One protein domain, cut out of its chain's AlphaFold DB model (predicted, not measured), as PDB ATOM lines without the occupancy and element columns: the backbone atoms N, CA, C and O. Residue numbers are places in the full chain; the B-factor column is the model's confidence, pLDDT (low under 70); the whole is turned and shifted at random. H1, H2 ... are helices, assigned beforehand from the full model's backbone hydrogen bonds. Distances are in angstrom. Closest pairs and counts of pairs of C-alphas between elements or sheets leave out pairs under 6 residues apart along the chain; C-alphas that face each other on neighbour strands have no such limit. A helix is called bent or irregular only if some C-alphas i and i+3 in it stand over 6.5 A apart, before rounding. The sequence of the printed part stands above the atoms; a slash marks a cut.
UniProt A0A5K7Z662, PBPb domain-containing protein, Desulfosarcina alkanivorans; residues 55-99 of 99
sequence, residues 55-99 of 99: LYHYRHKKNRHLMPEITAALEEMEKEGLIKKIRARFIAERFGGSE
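Overview. This is residues 55 to 99 of the 99 residues of the protein "PBPb domain-containing protein" of Desulfosarcina alkanivorans (UniProt A0A5K7Z662). Two helices, the longer H1 and then H2, follow each other through a tight link and meet near their ends as an open L, with no third element to fill the corner. H1 has a kink of 52 degrees near residue 68, and residues 55 to 60, before it, fold back toward the inside of the L. The printed part has 45 residues with two named helices, H1 then H2, and no named strand; the class is all helix. It is only just extended, close to loose, with a radius of gyration of the C-alphas of 14.5 A, and spans 46 by 22 by 12 A.

Along the chain. H1 is residues 61 to 79, 26.5 A from first to last C-alpha, and begins with C-alpha 61 at (184.074, 210.915, 183.557). H1 is irregular: the C-alphas of Lys 62 and His 65 are 7.9 A apart. H2 is residues 82 to 95, 19.5 A long, and ends with C-alpha 95 at (198.831, 187.377, 205.290).

Arrangement. H1 and H2 are close but not clearly touching, with 2 pairs of C-alphas within 8 A; the closest C-alphas are those of Met 77 and Ile 83, 5.9 A apart. Their lines, that of H1 a rough one, are about perpendicular at 86 degrees. Their centres are 21.5 A apart. In H2 every O i to N i+4 pair is within hydrogen-bond range; in H1, 10 of 15 are.

Size, cuts and confidence. The two C-alphas farthest apart are those of His 65 and Glu 99, at 46.3 A. Residues 60 to 66, of which 61 to 66 belong to H1, stand free, and so do residues 89 to 95 of H2. The printed part has no cut and ends at residue 99, the chain's last. The mean pLDDT of the printed part is 91.1; residues 97 to 99 are under 70.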
ATOM      1  N   LEU A  55     183.593 199.258 198.946       87.62
ATOM      2  CA  LEU A  55     184.583 199.767 198.000       87.62
ATOM      3  C   LEU A  55     183.996 199.727 196.588       87.62
ATOM      4  O   LEU A  55     183.528 198.680 196.147       87.62
ATOM      5  N   TYR A  56     184.086 200.842 195.868       89.38
ATOM      6  CA  TYR A  56     183.587 200.956 194.500       89.38
ATOM      7  C   TYR A  56     184.718 201.176 193.502       89.38
ATOM      8  O   TYR A  56     185.723 201.826 193.802       89.38
ATOM      9  N   HIS A  57     184.530 200.665 192.286       90.25
ATOM     10  CA  HIS A  57     185.419 200.956 191.172       90.25
ATOM     11  C   HIS A  57     185.110 202.351 190.613       90.25
ATOM     12  O   HIS A  57     184.028 202.599 190.083       90.25
ATOM     13  N   TYR A  58     186.068 203.270 190.719       91.88
ATOM     14  CA  TYR A  58     185.932 204.624 190.185       91.88
ATOM     15  C   TYR A  58     186.508 204.719 188.775       91.88
ATOM     16  O   TYR A  58     187.613 204.248 188.503       91.88
ATOM     17  N   ARG A  59     185.800 205.421 187.885       92.56
ATOM     18  CA  ARG A  59     186.288 205.736 186.539       92.56
ATOM     19  C   ARG A  59     186.171 207.220 186.234       92.56
ATOM     20  O   ARG A  59     185.192 207.879 186.574       92.56
ATOM     21  N   HIS A  60     187.176 207.743 185.537       96.88
ATOM     22  CA  HIS A  60     187.161 209.118 185.050       96.88
ATOM     23  C   HIS A  60     185.962 209.373 184.120       96.88
ATOM     24  O   HIS A  60     185.697 208.578 183.216       96.88
ATOM     25  N   LYS A  61     185.312 210.537 184.269       96.00
ATOM     26  CA  LYS A  61     184.074 210.915 183.557       96.00
ATOM     27  C   LYS A  61     184.165 210.770 182.030       96.00
ATOM     28  O   LYS A  61     183.216 210.307 181.409       96.00
ATOM     29  N   LYS A  62     185.322 211.087 181.433       97.44
ATOM     30  CA  LYS A  62     185.587 210.930 179.983       97.44
ATOM     31  C   LYS A  62     185.362 209.506 179.445       97.44
ATOM     32  O   LYS A  62     185.048 209.331 178.278       97.44
ATOM     33  N   ASN A  63     185.496 208.496 180.303       96.81
ATOM     34  CA  ASN A  63     185.349 207.083 179.955       96.81
ATOM     35  C   ASN A  63     184.008 206.505 180.435       96.81
ATOM     36  O   ASN A  63     183.897 205.300 180.644       96.81
ATOM     37  N   ARG A  64     182.990 207.353 180.653       95.62
ATOM     38  CA  ARG A  64     181.668 206.920 181.134       95.62
ATOM     39  C   ARG A  64     181.013 205.882 180.213       95.62
ATOM     40  O   ARG A  64     180.269 205.046 180.705       95.62
ATOM     41  N   HIS A  65     181.316 205.909 178.916       96.81
ATOM     42  CA  HIS A  65     180.791 204.946 177.943       96.81
ATOM     43  C   HIS A  65     181.152 203.484 178.269       96.81
ATOM     44  O   HIS A  65     180.422 202.597 177.859       96.81
ATOM     45  N   LEU A  66     182.209 203.233 179.055       96.88
ATOM     46  CA  LEU A  66     182.614 201.883 179.473       96.88
ATOM     47  C   LEU A  66     181.897 201.388 180.738       96.88
ATOM     48  O   LEU A  66     182.108 200.251 181.149       96.88
ATOM     49  N   MET A  67     181.105 202.232 181.408       95.50
ATOM     50  CA  MET A  67     180.434 201.846 182.658       95.50
ATOM     51  C   MET A  67     179.470 200.674 182.496       95.50
ATOM     52  O   MET A  67     179.564 199.779 183.325       95.50
ATOM     53  N   PRO A  68     178.620 200.603 181.454       95.94
ATOM     54  CA  PRO A  68     177.713 199.469 181.301       95.94
ATOM     55  C   PRO A  68     178.448 198.123 181.239       95.94
ATOM     56  O   PRO A  68     178.105 197.207 181.977       95.94
ATOM     57  N   GLU A  69     179.502 198.027 180.425       97.50
ATOM     58  CA  GLU A  69     180.268 196.785 180.246       97.50
ATOM     59  C   GLU A  69     181.051 196.394 181.506       97.50
ATOM     60  O   GLU A  69     181.042 195.233 181.911       97.50
ATOM     61  N   ILE A  70     181.694 197.362 182.170       96.38
ATOM     62  CA  ILE A  70     182.444 197.099 183.407       96.38
ATOM     63  C   ILE A  70     181.500 196.687 184.535       96.38
ATOM     64  O   ILE A  70     181.808 195.757 185.276       96.38
ATOM     65  N   THR A  71     180.362 197.368 184.675       95.75
ATOM     66  CA  THR A  71     179.363 197.031 185.692       95.75
ATOM     67  C   THR A  71     178.816 195.628 185.464       95.75
ATOM     68  O   THR A  71     178.829 194.844 186.406       95.75
ATOM     69  N   ALA A  72     178.440 195.278 184.228       97.62
ATOM     70  CA  ALA A  72     177.940 193.942 183.908       97.62
ATOM     71  C   ALA A  72     178.951 192.843 184.280       97.62
ATOM     72  O   ALA A  72     178.589 191.874 184.944       97.62
ATOM     73  N   ALA A  73     180.230 193.030 183.935       97.19
ATOM     74  CA  ALA A  73     181.279 192.080 184.291       97.19
ATOM     75  C   ALA A  73     181.456 191.950 185.816       97.19
ATOM     76  O   ALA A  73     181.551 190.843 186.339       97.19
ATOM     77  N   LEU A  74     181.477 193.065 186.554       96.19
ATOM     78  CA  LEU A  74     181.623 193.033 188.014       96.19
ATOM     79  C   LEU A  74     180.410 192.396 188.713       96.19
ATOM     80  O   LEU A  74     180.590 191.681 189.696       96.19
ATOM     81  N   GLU A  75     179.195 192.624 188.212       96.19
ATOM     82  CA  GLU A  75     177.969 192.008 188.733       96.19
ATOM     83  C   GLU A  75     177.936 190.495 188.486       96.19
ATOM     84  O   GLU A  75     177.570 189.735 189.384       96.19
ATOM     85  N   GLU A  76     178.370 190.039 187.308       98.19
ATOM     86  CA  GLU A  76     178.524 188.612 187.009       98.19
ATOM     87  C   GLU A  76     179.552 187.962 187.945       98.19
ATOM     88  O   GLU A  76     179.254 186.963 188.603       98.19
ATOM     89  N   MET A  77     180.719 188.593 188.117       97.62
ATOM     90  CA  MET A  77     181.746 188.123 189.049       97.62
ATOM     91  C   MET A  77     181.249 188.068 190.503       97.62
ATOM     92  O   MET A  77     181.631 187.161 191.249       97.62
ATOM     93  N   GLU A  78     180.431 189.029 190.937       95.75
ATOM     94  CA  GLU A  78     179.834 189.027 192.278       95.75
ATOM     95  C   GLU A  78     178.823 187.882 192.423       95.75
ATOM     96  O   GLU A  78     178.885 187.128 193.397       95.75
ATOM     97  N   LYS A  79     177.951 187.682 191.424       97.81
ATOM     98  CA  LYS A  79     176.961 186.593 191.393       97.81
ATOM     99  C   LYS A  79     177.617 185.210 191.455       97.81
ATOM    100  O   LYS A  79     177.116 184.321 192.139       97.81
ATOM    101  N   GLU A  80     178.753 185.030 190.788       98.00
ATOM    102  CA  GLU A  80     179.558 183.799 190.839       98.00
ATOM    103  C   GLU A  80     180.370 183.639 192.144       98.00
ATOM    104  O   GLU A  80     181.016 182.606 192.393       98.00
ATOM    105  N   GLY A  81     180.384 184.677 192.988       97.62
ATOM    106  CA  GLY A  81     181.211 184.769 194.187       97.62
ATOM    107  C   GLY A  81     182.709 184.876 193.886       97.62
ATOM    108  O   GLY A  81     183.537 184.621 194.769       97.62
ATOM    109  N   LEU A  82     183.086 185.214 192.651       97.50
ATOM    110  CA  LEU A  82     184.471 185.273 192.198       97.50
ATOM    111  C   LEU A  82     185.246 186.394 192.899       97.50
ATOM    112  O   LEU A  82     186.374 186.164 193.338       97.50
ATOM    113  N   ILE A  83     184.623 187.560 193.104       95.50
ATOM    114  CA  ILE A  83     185.230 188.685 193.839       95.50
ATOM    115  C   ILE A  83     185.631 188.244 195.252       95.50
ATOM    116  O   ILE A  83     186.780 188.421 195.674       95.50
ATOM    117  N   LYS A  84     184.712 187.590 195.972       94.69
ATOM    118  CA  LYS A  84     184.966 187.063 197.319       94.69
ATOM    119  C   LYS A  84     186.089 186.023 197.324       94.69
ATOM    120  O   LYS A  84     186.960 186.089 198.191       94.69
ATOM    121  N   LYS A  85     186.098 185.092 196.363       97.19
ATOM    122  CA  LYS A  85     187.137 184.051 196.237       97.19
ATOM    123  C   LYS A  85     188.520 184.652 195.986       97.19
ATOM    124  O   LYS A  85     189.467 184.274 196.671       97.19
ATOM    125  N   ILE A  86     188.633 185.598 195.051       95.56
ATOM    126  CA  ILE A  86     189.897 186.286 194.745       95.56
ATOM    127  C   ILE A  86     190.398 187.036 195.980       95.56
ATOM    128  O   ILE A  86     191.560 186.895 196.355       95.56
ATOM    129  N   ARG A  87     189.518 187.780 196.662       92.44
ATOM    130  CA  ARG A  87     189.879 188.522 197.876       92.44
ATOM    131  C   ARG A  87     190.349 187.600 199.001       92.44
ATOM    132  O   ARG A  87     191.360 187.890 199.633       92.44
ATOM    133  N   ALA A  88     189.622 186.514 199.266       93.25
ATOM    134  CA  ALA A  88     189.983 185.558 200.310       93.25
ATOM    135  C   ALA A  88     191.338 184.901 200.018       93.25
ATOM    136  O   ALA A  88     192.182 184.833 200.908       93.25
ATOM    137  N   ARG A  89     191.567 184.499 198.761       95.25
ATOM    138  CA  ARG A  89     192.845 183.949 198.303       95.25
ATOM    139  C   ARG A  89     193.989 184.937 198.506       95.25
ATOM    140  O   ARG A  89     194.968 184.584 199.145       95.25
ATOM    141  N   PHE A  90     193.827 186.178 198.043       92.75
ATOM    142  CA  PHE A  90     194.834 187.227 198.214       92.75
ATOM    143  C   PHE A  90     195.206 187.427 199.689       92.75
ATOM    144  O   PHE A  90     196.384 187.478 200.027       92.75
ATOM    145  N   ILE A  91     194.212 187.505 200.584       91.00
ATOM    146  CA  ILE A  91     194.466 187.676 202.021       91.00
ATOM    147  C   ILE A  91     195.191 186.456 202.600       91.00
ATOM    148  O   ILE A  91     196.137 186.633 203.362       91.00
ATOM    149  N   ALA A  92     194.780 185.238 202.241       91.25
ATOM    150  CA  ALA A  92     195.406 184.013 202.732       91.25
ATOM    151  C   ALA A  92     196.859 183.866 202.245       91.25
ATOM    152  O   ALA A  92     197.747 183.603 203.046       91.25
ATOM    153  N   GLU A  93     197.123 184.097 200.959       91.31
ATOM    154  CA  GLU A  93     198.469 183.995 200.380       91.31
ATOM    155  C   GLU A  93     199.414 185.070 200.925       91.31
ATOM    156  O   GLU A  93     200.592 184.810 201.165       91.31
ATOM    157  N   ARG A  94     198.906 186.291 201.128       87.06
ATOM    158  CA  ARG A  94     199.723 187.433 201.544       87.06
ATOM    159  C   ARG A  94     199.914 187.508 203.061       87.06
ATOM    160  O   ARG A  94     200.989 187.905 203.511       87.06
ATOM    161  N   PHE A  95     198.894 187.141 203.839       85.69
ATOM    162  CA  PHE A  95     198.831 187.377 205.290       85.69
ATOM    163  C   PHE A  95     198.450 186.142 206.124       85.69
ATOM    164  O   PHE A  95     198.444 186.228 207.347       85.69
ATOM    165  N   GLY A  96     198.145 184.993 205.516       71.25
ATOM    166  CA  GLY A  96     197.683 183.779 206.208       71.25
ATOM    167  C   GLY A  96     198.767 182.963 206.923       71.25
ATOM    168  O   GLY A  96     198.559 181.781 207.163       71.25
ATOM    169  N   GLY A  97     199.919 183.564 207.233       59.09
ATOM    170  CA  GLY A  97     201.075 182.899 207.849       59.09
ATOM    171  C   GLY A  97     201.574 183.553 209.138       59.09
ATOM    172  O   GLY A  97     202.725 183.346 209.509       59.09
ATOM    173  N   SER A  98     200.761 184.388 209.784       48.34
ATOM    174  CA  SER A  98     201.087 185.001 211.075       48.34
ATOM    175  C   SER A  98     200.072 184.577 212.132       48.34
ATOM    176  O   SER A  98     199.209 185.366 212.516       48.34
ATOM    177  N   GLU A  99     200.182 183.318 212.548       38.00
ATOM    178  CA  GLU A  99     199.838 182.869 213.901       38.00
ATOM    179  C   GLU A  99     201.136 182.529 214.636       38.00
ATOM    180  O   GLU A  99     202.017 181.896 214.005       38.00
TER     181      GLU A  99